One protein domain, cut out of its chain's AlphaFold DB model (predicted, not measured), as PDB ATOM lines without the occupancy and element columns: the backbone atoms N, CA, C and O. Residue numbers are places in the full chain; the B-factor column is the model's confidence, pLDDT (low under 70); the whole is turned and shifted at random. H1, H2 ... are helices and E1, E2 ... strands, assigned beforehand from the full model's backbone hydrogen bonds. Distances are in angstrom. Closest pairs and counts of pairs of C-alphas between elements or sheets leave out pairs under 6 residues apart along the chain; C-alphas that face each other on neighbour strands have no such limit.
ATOM      1  N   PRO A 716      26.827  13.495  56.175       91.44
ATOM      2  CA  PRO A 716      26.065  12.246  56.090       91.44
ATOM      3  C   PRO A 716      24.543  12.435  56.249       91.44
ATOM      4  O   PRO A 716      23.801  11.451  56.270       91.44
ATOM      5  N   GLN A 717      24.074  13.676  56.430       91.19
ATOM      6  CA  GLN A 717      22.659  14.066  56.482       91.19
ATOM      7  C   GLN A 717      22.191  14.768  55.193       91.19
ATOM      8  O   GLN A 717      20.990  15.016  55.056       91.19
ATOM      9  N   LEU A 718      23.101  15.094  54.265       90.19
ATOM     10  CA  LEU A 718      22.738  15.547  52.921       90.19
ATOM     11  C   LEU A 718      22.128  14.382  52.116       90.19
ATOM     12  O   LEU A 718      22.259  13.208  52.475       90.19
ATOM     13  N   VAL A 719      21.400  14.702  51.043       82.31
ATOM     14  CA  VAL A 719      20.756  13.706  50.172       82.31
ATOM     15  C   VAL A 719      21.012  14.068  48.700       82.31
ATOM     16  O   VAL A 719      20.345  14.968  48.194       82.31
ATOM     17  N   PRO A 720      21.927  13.372  47.994       90.19
ATOM     18  CA  PRO A 720      22.811  12.314  48.497       90.19
ATOM     19  C   PRO A 720      23.800  12.816  49.575       90.19
ATOM     20  O   PRO A 720      24.046  14.016  49.659       90.19
ATOM     21  N   PRO A 721      24.325  11.922  50.435       89.06
ATOM     22  CA  PRO A 721      25.306  12.286  51.455       89.06
ATOM     23  C   PRO A 721      26.699  12.508  50.850       89.06
ATOM     24  O   PRO A 721      27.048  11.876  49.850       89.06
ATOM     25  N   THR A 722      27.494  13.354  51.501       90.56
ATOM     26  CA  THR A 722      28.910  13.624  51.190       90.56
ATOM     27  C   THR A 722      29.870  12.934  52.182       90.56
ATOM     28  O   THR A 722      29.405  12.262  53.113       90.56
ATOM     29  N   ASP A 723      31.190  12.997  51.948       89.75
ATOM     30  CA  ASP A 723      32.228  12.315  52.750       89.75
ATOM     31  C   ASP A 723      33.081  13.312  53.575       89.75
ATOM     32  O   ASP A 723      33.901  13.984  52.954       89.75
ATOM     33  N   PRO A 724      32.998  13.304  54.934       89.62
ATOM     34  CA  PRO A 724      33.747  14.159  55.893       89.62
ATOM     35  C   PRO A 724      35.289  14.129  55.884       89.62
ATOM     36  O   PRO A 724      35.940  14.292  56.924       89.62
ATOM     37  N   ASN A 725      35.893  13.789  54.753       89.56
ATOM     38  CA  ASN A 725      37.325  13.649  54.517       89.56
ATOM     39  C   ASN A 725      37.712  14.119  53.092       89.56
ATOM     40  O   ASN A 725      38.850  13.889  52.660       89.56
ATOM     41  N   ASN A 726      36.774  14.694  52.336       89.44
ATOM     42  CA  ASN A 726      36.868  15.030  50.922       89.44
ATOM     43  C   ASN A 726      36.620  16.543  50.698       89.44
ATOM     44  O   ASN A 726      35.496  16.917  50.374       89.44
ATOM     45  N   PRO A 727      37.670  17.399  50.732       88.62
ATOM     46  CA  PRO A 727      37.575  18.875  50.789       88.62
ATOM     47  C   PRO A 727      37.066  19.578  49.513       88.62
ATOM     48  O   PRO A 727      37.435  20.716  49.198       88.62
ATOM     49  N   TRP A 728      36.277  18.877  48.707       91.25
ATOM     50  CA  TRP A 728      35.821  19.288  47.393       91.25
ATOM     51  C   TRP A 728      34.328  19.059  47.165       91.25
ATOM     52  O   TRP A 728      33.823  19.648  46.206       91.25
ATOM     53  N   ASP A 729      33.634  18.214  47.938       87.19
ATOM     54  CA  ASP A 729      32.272  17.786  47.590       87.19
ATOM     55  C   ASP A 729      31.128  18.678  48.107       87.19
ATOM     56  O   ASP A 729      30.025  18.563  47.567       87.19
ATOM     57  N   PHE A 730      31.381  19.679  48.959       88.94
ATOM     58  CA  PHE A 730      30.478  20.818  49.158       88.94
ATOM     59  C   PHE A 730      30.894  22.045  48.321       88.94
ATOM     60  O   PHE A 730      31.924  22.686  48.537       88.94
ATOM     61  N   TYR A 731      30.060  22.429  47.348       88.06
ATOM     62  CA  TYR A 731      30.402  23.456  46.350       88.06
ATOM     63  C   TYR A 731      29.763  24.838  46.613       88.06
ATOM     64  O   TYR A 731      29.206  25.458  45.706       88.06
ATOM     65  N   SER A 732      29.844  25.348  47.849       90.62
ATOM     66  CA  SER A 732      29.439  26.731  48.173       90.62
ATOM     67  C   SER A 732      30.606  27.708  47.977       90.62
ATOM     68  O   SER A 732      31.706  27.491  48.497       90.62
ATOM     69  N   VAL A 733      30.379  28.792  47.232       92.50
ATOM     70  CA  VAL A 733      31.419  29.734  46.768       92.50
ATOM     71  C   VAL A 733      31.111  31.177  47.202       92.50
ATOM     72  O   VAL A 733      29.986  31.482  47.598       92.50
ATOM     73  N   PRO A 734      32.074  32.118  47.148       92.81
ATOM     74  CA  PRO A 734      31.786  33.508  47.489       92.81
ATOM     75  C   PRO A 734      30.832  34.146  46.467       92.81
ATOM     76  O   PRO A 734      31.140  34.208  45.270       92.81
ATOM     77  N   VAL A 735      29.683  34.645  46.937       89.31
ATOM     78  CA  VAL A 735      28.635  35.246  46.094       89.31
ATOM     79  C   VAL A 735      28.416  36.740  46.408       89.31
ATOM     80  O   VAL A 735      28.365  37.125  47.578       89.31
ATOM     81  N   PRO A 736      28.243  37.615  45.391       89.44
ATOM     82  CA  PRO A 736      28.483  37.372  43.962       89.44
ATOM     83  C   PRO A 736      29.979  37.160  43.660       89.44
ATOM     84  O   PRO A 736      30.824  37.467  44.498       89.44
ATOM     85  N   ALA A 737      30.293  36.689  42.446       93.56
ATOM     86  CA  ALA A 737      31.665  36.497  41.953       93.56
ATOM     87  C   ALA A 737      32.602  37.657  42.336       93.56
ATOM     88  O   ALA A 737      32.283  38.814  42.051       93.56
ATOM     89  N   LEU A 738      33.766  37.354  42.926       93.62
ATOM     90  CA  LEU A 738      34.679  38.354  43.502       93.62
ATOM     91  C   LEU A 738      35.045  39.488  42.525       93.62
ATOM     92  O   LEU A 738      34.934  40.655  42.898       93.62
ATOM     93  N   PHE A 739      35.357  39.202  41.250       90.94
ATOM     94  CA  PHE A 739      35.641  40.254  40.249       90.94
ATOM     95  C   PHE A 739      34.457  41.199  39.947       90.94
ATOM     96  O   PHE A 739      34.653  42.259  39.348       90.94
ATOM     97  N   ALA A 740      33.231  40.805  40.298       87.31
ATOM     98  CA  ALA A 740      31.992  41.557  40.096       87.31
ATOM     99  C   ALA A 740      31.406  42.119  41.408       87.31
ATOM    100  O   ALA A 740      30.422  42.863  41.371       87.31
ATOM    101  N   ALA A 741      31.989  41.789  42.564       88.88
ATOM    102  CA  ALA A 741      31.528  42.254  43.864       88.88
ATOM    103  C   ALA A 741      31.844  43.755  44.066       88.88
ATOM    104  O   ALA A 741      32.995  44.164  43.909       88.88
ATOM    105  N   PRO A 742      30.875  44.600  44.485       86.00
ATOM    106  CA  PRO A 742      31.123  46.026  44.749       86.00
ATOM    107  C   PRO A 742      32.152  46.304  45.859       86.00
ATOM    108  O   PRO A 742      32.714  47.396  45.921       86.00
ATOM    109  N   ASN A 743      32.378  45.328  46.740       87.62
ATOM    110  CA  ASN A 743      33.495  45.278  47.675       87.62
ATOM    111  C   ASN A 743      33.840  43.797  47.942       87.62
ATOM    112  O   ASN A 743      33.129  43.156  48.718       87.62
ATOM    113  N   PRO A 744      34.892  43.239  47.316       87.00
ATOM    114  CA  PRO A 744      35.238  41.824  47.469       87.00
ATOM    115  C   PRO A 744      35.656  41.430  48.897       87.00
ATOM    116  O   PRO A 744      35.492  40.280  49.281       87.00
ATOM    117  N   LEU A 745      36.103  42.382  49.727       84.12
ATOM    118  CA  LEU A 745      36.531  42.142  51.118       84.12
ATOM    119  C   LEU A 745      35.379  41.800  52.093       84.12
ATOM    120  O   LEU A 745      35.626  41.642  53.288       84.12
ATOM    121  N   ILE A 746      34.122  41.778  51.630       73.69
ATOM    122  CA  ILE A 746      32.927  41.530  52.465       73.69
ATOM    123  C   ILE A 746      31.907  40.570  51.827       73.69
ATOM    124  O   ILE A 746      30.752  40.537  52.258       73.69
ATOM    125  N   VAL A 747      32.294  39.809  50.796       70.62
ATOM    126  CA  VAL A 747      31.463  38.684  50.331       70.62
ATOM    127  C   VAL A 747      31.495  37.547  51.355       70.62
ATOM    128  O   VAL A 747      32.380  37.482  52.207       70.62
ATOM    129  N   PHE A 748      30.527  36.640  51.272       68.81
ATOM    130  CA  PHE A 748      30.420  35.489  52.160       68.81
ATOM    131  C   PHE A 748      30.046  34.234  51.369       68.81
ATOM    132  O   PHE A 748      29.407  34.319  50.320       68.81
ATOM    133  N   ARG A 749      30.437  33.076  51.906       83.50
ATOM    134  CA  ARG A 749      29.788  31.789  51.633       83.50
ATOM    135  C   ARG A 749      28.657  31.647  52.653       83.50
ATOM    136  O   ARG A 749      28.871  31.964  53.823       83.50
ATOM    137  N   ASP A 750      27.464  31.231  52.240       79.81
ATOM    138  CA  ASP A 750      26.278  31.176  53.121       79.81
ATOM    139  C   ASP A 750      25.929  29.755  53.615       79.81
ATOM    140  O   ASP A 750      24.845  29.522  54.171       79.81
ATOM    141  N   ALA A 751      26.865  28.820  53.406       85.12
ATOM    142  CA  ALA A 751      26.729  27.385  53.645       85.12
ATOM    143  C   ALA A 751      25.519  26.754  52.925       85.12
ATOM    144  O   ALA A 751      24.919  25.796  53.407       85.12
ATOM    145  N   THR A 752      25.140  27.287  51.764       88.25
ATOM    146  CA  THR A 752      24.133  26.727  50.854       88.25
ATOM    147  C   THR A 752      24.755  26.614  49.468       88.25
ATOM    148  O   THR A 752      25.480  27.514  49.051       88.25
ATOM    149  N   VAL A 753      24.450  25.550  48.723       92.06
ATOM    150  CA  VAL A 753      24.743  25.522  47.283       92.06
ATOM    151  C   VAL A 753      23.509  26.028  46.546       92.06
ATOM    152  O   VAL A 753      22.461  25.381  46.539       92.06
ATOM    153  N   SER A 754      23.600  27.228  45.978       90.00
ATOM    154  CA  SER A 754      22.467  27.950  45.404       90.00
ATOM    155  C   SER A 754      22.632  28.228  43.906       90.00
ATOM    156  O   SER A 754      23.706  28.103  43.318       90.00
ATOM    157  N   ALA A 755      21.561  28.708  43.270       88.62
ATOM    158  CA  ALA A 755      21.646  29.227  41.907       88.62
ATOM    159  C   ALA A 755      22.579  30.456  41.770       88.62
ATOM    160  O   ALA A 755      22.993  30.769  40.653       88.62
ATOM    161  N   ALA A 756      22.921  31.153  42.864       88.44
ATOM    162  CA  ALA A 756      23.878  32.262  42.842       88.44
ATOM    163  C   ALA A 756      25.335  31.772  42.753       88.44
ATOM    164  O   ALA A 756      26.143  32.417  42.086       88.44
ATOM    165  N   ASP A 757      25.653  30.617  43.342       93.69
ATOM    166  CA  ASP A 757      26.966  29.966  43.269       93.69
ATOM    167  C   ASP A 757      27.282  29.575  41.822       93.69
ATOM    168  O   ASP A 757      28.277  30.018  41.246       93.69
ATOM    169  N   ALA A 758      26.352  28.863  41.174       92.75
ATOM    170  CA  ALA A 758      26.442  28.516  39.757       92.75
ATOM    171  C   ALA A 758      26.572  29.760  38.850       92.75
ATOM    172  O   ALA A 758      27.337  29.747  37.885       92.75
ATOM    173  N   GLN A 759      25.882  30.864  39.172       93.31
ATOM    174  CA  GLN A 759      26.035  32.141  38.458       93.31
ATOM    175  C   GLN A 759      27.402  32.801  38.693       93.31
ATOM    176  O   GLN A 759      27.952  33.397  37.765       93.31
ATOM    177  N   ALA A 760      27.970  32.698  39.898       93.56
ATOM    178  CA  ALA A 760      29.287  33.243  40.212       93.56
ATOM    179  C   ALA A 760      30.403  32.478  39.477       93.56
ATOM    180  O   ALA A 760      31.247  33.100  38.827       93.56
ATOM    181  N   ILE A 761      30.339  31.143  39.482       95.25
ATOM    182  CA  ILE A 761      31.244  30.257  38.733       95.25
ATOM    183  C   ILE A 761      31.121  30.522  37.226       95.25
ATOM    184  O   ILE A 761      32.128  30.736  36.548       95.25
ATOM    185  N   PHE A 762      29.894  30.620  36.697       94.06
ATOM    186  CA  PHE A 762      29.667  30.989  35.296       94.06
ATOM    187  C   PHE A 762      30.254  32.372  34.963       94.06
ATOM    188  O   PHE A 762      30.800  32.575  33.879       94.06
ATOM    189  N   GLY A 763      30.227  33.310  35.914       93.56
ATOM    190  CA  GLY A 763      30.934  34.586  35.823       93.56
ATOM    191  C   GLY A 763      32.424  34.410  35.509       93.56
ATOM    192  O   GLY A 763      32.909  35.000  34.543       93.56
ATOM    193  N   TYR A 764      33.140  33.568  36.259       95.00
ATOM    194  CA  TYR A 764      34.559  33.277  36.004       95.00
ATOM    195  C   TYR A 764      34.788  32.482  34.710       95.00
ATOM    196  O   TYR A 764      35.734  32.775  33.973       95.00
ATOM    197  N   PHE A 765      33.890  31.561  34.353       94.31
ATOM    198  CA  PHE A 765      33.921  30.898  33.045       94.31
ATOM    199  C   PHE A 765      33.830  31.907  31.883       94.31
ATOM    200  O   PHE A 765      34.603  31.811  30.930       94.31
ATOM    201  N   THR A 766      32.986  32.948  31.969       92.81
ATOM    202  CA  THR A 766      32.935  34.004  30.927       92.81
ATOM    203  C   THR A 766      34.203  34.865  30.837       92.81
ATOM    204  O   THR A 766      34.372  35.601  29.862       92.81
ATOM    205  N   LYS A 767      35.121  34.760  31.807       93.81
ATOM    206  CA  LYS A 767      36.478  35.335  31.753       93.81
ATOM    207  C   LYS A 767      37.515  34.385  31.146       93.81
ATOM    208  O   LYS A 767      38.650  34.801  30.939       93.81
ATOM    209  N   ALA A 768      37.143  33.132  30.869       91.06
ATOM    210  CA  ALA A 768      38.060  32.030  30.577       91.06
ATOM    211  C   ALA A 768      39.157  31.880  31.654       91.06
ATOM    212  O   ALA A 768      40.327  31.642  31.339       91.06
ATOM    213  N   ALA A 769      38.772  32.071  32.922       94.69
ATOM    214  CA  ALA A 769      39.681  32.055  34.059       94.69
ATOM    215  C   ALA A 769      40.304  30.664  34.264       94.69
ATOM    216  O   ALA A 769      39.614  29.646  34.310       94.69
ATOM    217  N   LYS A 770      41.631  30.634  34.373       95.38
ATOM    218  CA  LYS A 770      42.448  29.420  34.500       95.38
ATOM    219  C   LYS A 770      43.806  29.760  35.098       95.38
ATOM    220  O   LYS A 770      44.230  30.909  34.987       95.38
ATOM    221  N   SER A 771      44.516  28.790  35.666       94.31
ATOM    222  CA  SER A 771      45.822  29.036  36.288       94.31
ATOM    223  C   SER A 771      46.775  29.779  35.341       94.31
ATOM    224  O   SER A 771      46.890  29.468  34.152       94.31
ATOM    225  N   GLY A 772      47.410  30.826  35.869       89.25
ATOM    226  CA  GLY A 772      48.199  31.793  35.102       89.25
ATOM    227  C   GLY A 772      47.415  32.947  34.448       89.25
ATOM    228  O   GLY A 772      48.055  33.848  33.905       89.25
ATOM    229  N   SER A 773      46.075  32.973  34.487       93.69
ATOM    230  CA  SER A 773      45.267  34.146  34.102       93.69
ATOM    231  C   SER A 773      45.090  35.106  35.283       93.69
ATOM    232  O   SER A 773      45.085  34.682  36.437       93.69
ATOM    233  N   THR A 774      44.927  36.405  35.018       94.50
ATOM    234  CA  THR A 774      44.805  37.421  36.081       94.50
ATOM    235  C   THR A 774      43.614  37.151  36.996       94.50
ATOM    236  O   THR A 774      43.772  37.163  38.211       94.50
ATOM    237  N   GLU A 775      42.456  36.830  36.423       93.38
ATOM    238  CA  GLU A 775      41.236  36.508  37.164       93.38
ATOM    239  C   GLU A 775      41.370  35.247  38.029       93.38
ATOM    240  O   GLU A 775      40.710  35.154  39.054       93.38
ATOM    241  N   TYR A 776      42.217  34.284  37.653       96.38
ATOM    242  CA  TYR A 776      42.443  33.086  38.464       96.38
ATOM    243  C   TYR A 776      43.496  33.316  39.553       96.38
ATOM    244  O   TYR A 776      43.363  32.782  40.644       96.38
ATOM    245  N   GLU A 777      44.557  34.069  39.253       95.00
ATOM    246  CA  GLU A 777      45.756  34.213  40.097       95.00
ATOM    247  C   GLU A 777      45.693  35.368  41.112       95.00
ATOM    248  O   GLU A 777      46.568  35.465  41.972       95.00
ATOM    249  N   GLN A 778      44.703  36.255  41.002       95.12
ATOM    250  CA  GLN A 778      44.444  37.322  41.975       95.12
ATOM    251  C   GLN A 778      43.873  36.781  43.302       95.12
ATOM    252  O   GLN A 778      43.383  35.658  43.364       95.12
ATOM    253  N   ASP A 779      43.920  37.610  44.342       93.94
ATOM    254  CA  ASP A 779      43.263  37.415  45.642       93.94
ATOM    255  C   ASP A 779      42.567  38.749  45.970       93.94
ATOM    256  O   ASP A 779      43.223  39.733  46.331       93.94
ATOM    257  N   LEU A 780      41.260  38.839  45.700       92.94
ATOM    258  CA  LEU A 780      40.482  40.075  45.853       92.94
ATOM    259  C   LEU A 780      39.853  40.231  47.241       92.94
ATOM    260  O   LEU A 780      39.633  41.366  47.674       92.94
ATOM    261  N   ASN A 781      39.549  39.132  47.934       90.94
ATOM    262  CA  ASN A 781      39.008  39.158  49.300       90.94
ATOM    263  C   ASN A 781      40.106  39.205  50.385       90.94
ATOM    264  O   ASN A 781      39.787  39.444  51.551       90.94
ATOM    265  N   ALA A 782      41.379  39.071  49.996       89.25
ATOM    266  CA  ALA A 782      42.563  39.039  50.852       89.25
ATOM    267  C   ALA A 782      42.574  37.864  51.851       89.25
ATOM    268  O   ALA A 782      43.088  38.007  52.967       89.25
ATOM    269  N   ASN A 783      42.004  36.712  51.475       87.38
ATOM    270  CA  ASN A 783      41.977  35.510  52.316       87.38
ATOM    271  C   ASN A 783      43.241  34.629  52.176       87.38
ATOM    272  O   ASN A 783      43.422  33.706  52.973       87.38
ATOM    273  N   GLY A 784      44.137  34.922  51.225       87.88
ATOM    274  CA  GLY A 784      45.348  34.140  50.944       87.88
ATOM    275  C   GLY A 784      45.135  32.940  50.013       87.88
ATOM    276  O   GLY A 784      46.087  32.211  49.726       87.88
ATOM    277  N   ILE A 785      43.908  32.738  49.534       90.50
ATOM    278  CA  ILE A 785      43.516  31.799  48.486       90.50
ATOM    279  C   ILE A 785      43.433  32.588  47.173       90.50
ATOM    280  O   ILE A 785      43.104  33.768  47.137       90.50
ATOM    281  N   LYS A 786      43.764  31.929  46.065       94.56
ATOM    282  CA  LYS A 786      43.559  32.490  44.728       94.56
ATOM    283  C   LYS A 786      42.068  32.497  44.394       94.56
ATOM    284  O   LYS A 786      41.463  31.427  44.459       94.56
ATOM    285  N   ASP A 787      41.526  33.627  43.938       93.56
ATOM    286  CA  ASP A 787      40.139  33.799  43.470       93.56
ATOM    287  C   ASP A 787      39.658  32.585  42.659       93.56
ATOM    288  O   ASP A 787      38.616  32.005  42.948       93.56
ATOM    289  N   GLY A 788      40.437  32.164  41.653       93.25
ATOM    290  CA  GLY A 788      40.042  31.078  40.757       93.25
ATOM    291  C   GLY A 788      39.911  29.711  41.437       93.25
ATOM    292  O   GLY A 788      39.075  28.901  41.043       93.25
ATOM    293  N   LEU A 789      40.673  29.461  42.503       93.19
ATOM    294  CA  LEU A 789      40.623  28.210  43.265       93.19
ATOM    295  C   LEU A 789      39.342  28.095  44.117       93.19
ATOM    296  O   LEU A 789      38.949  26.993  44.509       93.19
ATOM    297  N   GLU A 790      38.667  29.219  44.386       92.56
ATOM    298  CA  GLU A 790      37.367  29.236  45.067       92.56
ATOM    299  C   GLU A 790      36.194  28.851  44.147       92.56
ATOM    300  O   GLU A 790      35.125  28.536  44.660       92.56
ATOM    301  N   TYR A 791      36.385  28.830  42.821       94.94
ATOM    302  CA  TYR A 791      35.326  28.532  41.842       94.94
ATOM    303  C   TYR A 791      35.607  27.309  40.944       94.94
ATOM    304  O   TYR A 791      34.678  26.817  40.310       94.94
ATOM    305  N   ASP A 792      36.847  26.811  40.893       95.00
ATOM    306  CA  ASP A 792      37.298  25.650  40.099       95.00
ATOM    307  C   ASP A 792      37.054  24.314  40.833       95.00
ATOM    308  O   ASP A 792      37.540  24.129  41.955       95.00
ATOM    309  N   ARG A 793      36.332  23.374  40.210       93.12
ATOM    310  CA  ARG A 793      36.202  21.970  40.658       93.12
ATOM    311  C   ARG A 793      36.058  21.050  39.450       93.12
ATOM    312  O   ARG A 793      35.230  21.282  38.572       93.12
ATOM    313  N   SER A 794      36.797  19.941  39.431       88.88
ATOM    314  CA  SER A 794      36.533  18.880  38.449       88.88
ATOM    315  C   SER A 794      35.190  18.187  38.716       88.88
ATOM    316  O   SER A 794      34.738  18.085  39.855       88.88
ATOM    317  N   VAL A 795      34.548  17.678  37.660       86.44
ATOM    318  CA  VAL A 795      33.369  16.807  37.781       86.44
ATOM    319  C   VAL A 795      33.846  15.383  38.058       86.44
ATOM    320  O   VAL A 795      34.420  14.749  37.173       86.44
ATOM    321  N   ALA A 796      33.611  14.876  39.269       80.75
ATOM    322  CA  ALA A 796      33.932  13.495  39.634       80.75
ATOM    323  C   ALA A 796      32.798  12.529  39.244       80.75
ATOM    324  O   ALA A 796      33.052  11.432  38.749       80.75
ATOM    325  N   ALA A 797      31.544  12.955  39.429       79.31
ATOM    326  CA  ALA A 797      30.327  12.277  38.973       79.31
ATOM    327  C   ALA A 797      29.168  13.302  38.869       79.31
ATOM    328  O   ALA A 797      29.353  14.461  39.246       79.31
ATOM    329  N   PRO A 798      27.965  12.939  38.376       74.75
ATOM    330  CA  PRO A 798      26.821  13.854  38.340       74.75
ATOM    331  C   PRO A 798      26.471  14.407  39.734       74.75
ATOM    332  O   PRO A 798      25.990  13.677  40.597       74.75
ATOM    333  N   GLY A 799      26.736  15.698  39.955       75.06
ATOM    334  CA  GLY A 799      26.548  16.364  41.251       75.06
ATOM    335  C   GLY A 799      27.634  16.093  42.305       75.06
ATOM    336  O   GLY A 799      27.519  16.601  43.415       75.06
ATOM    337  N   ALA A 800      28.697  15.353  41.975       85.81
ATOM    338  CA  ALA A 800      29.851  15.148  42.854       85.81
ATOM    339  C   ALA A 800      31.076  15.893  42.310       85.81
ATOM    340  O   ALA A 800      31.549  15.612  41.200       85.81
ATOM    341  N   SER A 801      31.577  16.850  43.086       89.06
ATOM    342  CA  SER A 801      32.783  17.614  42.777       89.06
ATOM    343  C   SER A 801      34.054  16.873  43.188       89.06
ATOM    344  O   SER A 801      34.070  16.042  44.092       89.06
ATOM    345  N   GLY A 802      35.134  17.177  42.475       89.12
ATOM    346  CA  GLY A 802      36.487  16.714  42.740       89.12
ATOM    347  C   GLY A 802      37.483  17.879  42.771       89.12
ATOM    348  O   GLY A 802      37.088  19.046  42.660       89.12
ATOM    349  N   PRO A 803      38.788  17.587  42.899       92.88
ATOM    350  CA  PRO A 803      39.818  18.610  43.051       92.88
ATOM    351  C   PRO A 803      39.842  19.610  41.881       92.88
ATOM    352  O   PRO A 803      39.493  19.241  40.753       92.88
ATOM    353  N   PRO A 804      40.274  20.862  42.115       92.81
ATOM    354  CA  PRO A 804      40.420  21.865  41.070       92.81
ATOM    355  C   PRO A 804      41.383  21.389  39.977       92.81
ATOM    356  O   PRO A 804      42.439  20.816  40.255       92.81
ATOM    357  N   ASN A 805      41.014  21.639  38.723       92.62
ATOM    358  CA  ASN A 805      41.738  21.180  37.536       92.62
ATOM    359  C   ASN A 805      42.667  22.255  36.934       92.62
ATOM    360  O   ASN A 805      43.541  21.940  36.125       92.62
ATOM    361  N   GLY A 806      42.515  23.512  37.357       92.62
ATOM    362  CA  GLY A 806      43.249  24.669  36.859       92.62
ATOM    363  C   GLY A 806      42.498  25.476  35.796       92.62
ATOM    364  O   GLY A 806      43.098  26.397  35.240       92.62
ATOM    365  N   VAL A 807      41.236  25.157  35.485       92.38
ATOM    366  CA  VAL A 807      40.393  25.832  34.483       92.38
ATOM    367  C   VAL A 807      38.944  25.880  34.967       92.38
ATOM    368  O   VAL A 807      38.318  24.836  35.129       92.38
ATOM    369  N   ILE A 808      38.378  27.085  35.095       95.31
ATOM    370  CA  ILE A 808      36.949  27.264  35.378       95.31
ATOM    371  C   ILE A 808      36.183  27.181  34.058       95.31
ATOM    372  O   ILE A 808      36.284  28.060  33.193       95.31
ATOM    373  N   SER A 809      35.433  26.100  33.887       93.06
ATOM    374  CA  SER A 809      34.697  25.764  32.672       93.06
ATOM    375  C   SER A 809      33.180  25.951  32.836       93.06
ATOM    376  O   SER A 809      32.677  26.368  33.878       93.06
ATOM    377  N   ALA A 810      32.413  25.623  31.792       87.62
ATOM    378  CA  ALA A 810      30.958  25.534  31.908       87.62
ATOM    379  C   ALA A 810      30.508  24.343  32.781       87.62
ATOM    380  O   ALA A 810      29.411  24.389  33.338       87.62
ATOM    381  N   ALA A 811      31.339  23.300  32.914       87.06
ATOM    382  CA  ALA A 811      31.021  22.105  33.692       87.06
ATOM    383  C   ALA A 811      31.033  22.390  35.203       87.06
ATOM    384  O   ALA A 811      30.146  21.926  35.908       87.06
ATOM    385  N   ASP A 812      31.954  23.232  35.674       93.50
ATOM    386  CA  ASP A 812      32.028  23.760  37.043       93.50
ATOM    387  C   ASP A 812      30.690  24.411  37.461       93.50
ATOM    388  O   ASP A 812      30.101  24.088  38.495       93.50
ATOM    389  N   ALA A 813      30.135  25.266  36.594       89.69
ATOM    390  CA  ALA A 813      28.842  25.916  36.827       89.69
ATOM    391  C   ALA A 813      27.653  24.936  36.746       89.69
ATOM    392  O   ALA A 813      26.687  25.077  37.497       89.69
ATOM    393  N   GLN A 814      27.711  23.933  35.861       88.94
ATOM    394  CA  GLN A 814      26.709  22.857  35.782       88.94
ATOM    395  C   GLN A 814      26.736  21.944  37.018       88.94
ATOM    396  O   GLN A 814      25.692  21.465  37.450       88.94
ATOM    397  N   LEU A 815      27.912  21.730  37.601       92.50
ATOM    398  CA  LEU A 815      28.152  20.895  38.772       92.50
ATOM    399  C   LEU A 815      27.635  21.553  40.059       92.50
ATOM    400  O   LEU A 815      26.881  20.920  40.799       92.50
ATOM    401  N   ALA A 816      27.917  22.841  40.270       90.50
ATOM    402  CA  ALA A 816      27.276  23.610  41.340       90.50
ATOM    403  C   ALA A 816      25.747  23.692  41.151       90.50
ATOM    404  O   ALA A 816      24.992  23.585  42.115       90.50
ATOM    405  N   PHE A 817      25.257  23.800  39.907       89.31
ATOM    406  CA  PHE A 817      23.818  23.733  39.636       89.31
ATOM    407  C   PHE A 817      23.219  22.351  39.961       89.31
ATOM    408  O   PHE A 817      22.114  22.280  40.495       89.31
ATOM    409  N   ALA A 818      23.943  21.256  39.712       86.69
ATOM    410  CA  ALA A 818      23.510  19.910  40.086       86.69
ATOM    411  C   ALA A 818      23.399  19.749  41.615       86.69
ATOM    412  O   ALA A 818      22.366  19.288  42.100       86.69
ATOM    413  N   GLN A 819      24.377  20.223  42.391       92.38
ATOM    414  CA  GLN A 819      24.279  20.228  43.859       92.38
ATOM    415  C   GLN A 819      23.172  21.148  44.392       92.38
ATOM    416  O   GLN A 819      22.479  20.797  45.348       92.38
ATOM    417  N   PHE A 820      22.910  22.275  43.725       91.69
ATOM    418  CA  PHE A 820      21.724  23.086  44.000       91.69
ATOM    419  C   PHE A 820      20.415  22.300  43.778       91.69
ATOM    420  O   PHE A 820      19.491  22.442  44.579       91.69
ATOM    421  N   THR A 821      20.321  21.411  42.775       86.62
ATOM    422  CA  THR A 821      19.130  20.542  42.617       86.62
ATOM    423  C   THR A 821      18.970  19.491  43.720       86.62
ATOM    424  O   THR A 821      17.850  19.042  43.954       86.62
ATOM    425  N   PHE A 822      20.040  19.154  44.447       88.81
ATOM    426  CA  PHE A 822      19.975  18.339  45.668       88.81
ATOM    427  C   PHE A 822      19.603  19.155  46.923       88.81
ATOM    428  O   PHE A 822      19.324  18.585  47.975       88.81
ATOM    429  N   GLY A 823      19.574  20.492  46.838       86.50
ATOM    430  CA  GLY A 823      19.219  21.372  47.956       86.50
ATOM    431  C   GLY A 823      20.259  21.408  49.081       86.50
ATOM    432  O   GLY A 823      19.896  21.637  50.236       86.50
TER     433      GLY A 823
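AT A GLANCE: This is residues 716 to 823 of the 826 residues of the protein "Peptidase_S8 domain-containing protein" of Dehalococcoidia bacterium (UniProt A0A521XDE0). There is little regular structure: two helices, H1 and H4, lie side by side and run opposite ways, with the hairpin E1 and E2 packed on H4, short H2 and H3 together near the end of H1, and a long stretch with no named element, residues 716 to 754, before H1. The printed part has 108 residues, 38 in named elements, mostly helix, in the order H1 H2 H3 E1 E2 H4. It is compact, radius of gyration of the C-alphas 12.9 A, spanning 35 by 25 by 23 A.

HOW THE PARTS SIT: After residues 716 to 754, with no named element, H1, residues 755 to 765, touches H4, residues 810 to 821, at a shallow tilt of 6 degrees, closest C-alphas Ala 758 and Ala 813, 4.6 A. H2, residues 774 to 777, touches H3, residues 787 to 790, closest C-alphas Tyr 776 and Gly 788, 3.9 A. E1, residues 794 to 797, and E2, residues 800 to 802, form an antiparallel hairpin; N 802 and O 794, 2.8 A, are within hydrogen-bond range. In H1 and H4 every O i to N i+4 pair is within range; H2 and H3 are too short for one.

IN THESE COORDINATES: H1 runs 15.2 A from C-alpha 755 at (21.646, 29.227, 41.907). H4 runs 16.7 A to C-alpha 821 at (19.130, 20.542, 42.617).

THE WHOLE: The farthest C-alphas, Gln 717 and Thr 774, are 38.1 A apart. The printed part has no cut; residue 748 is under 70 in pLDDT.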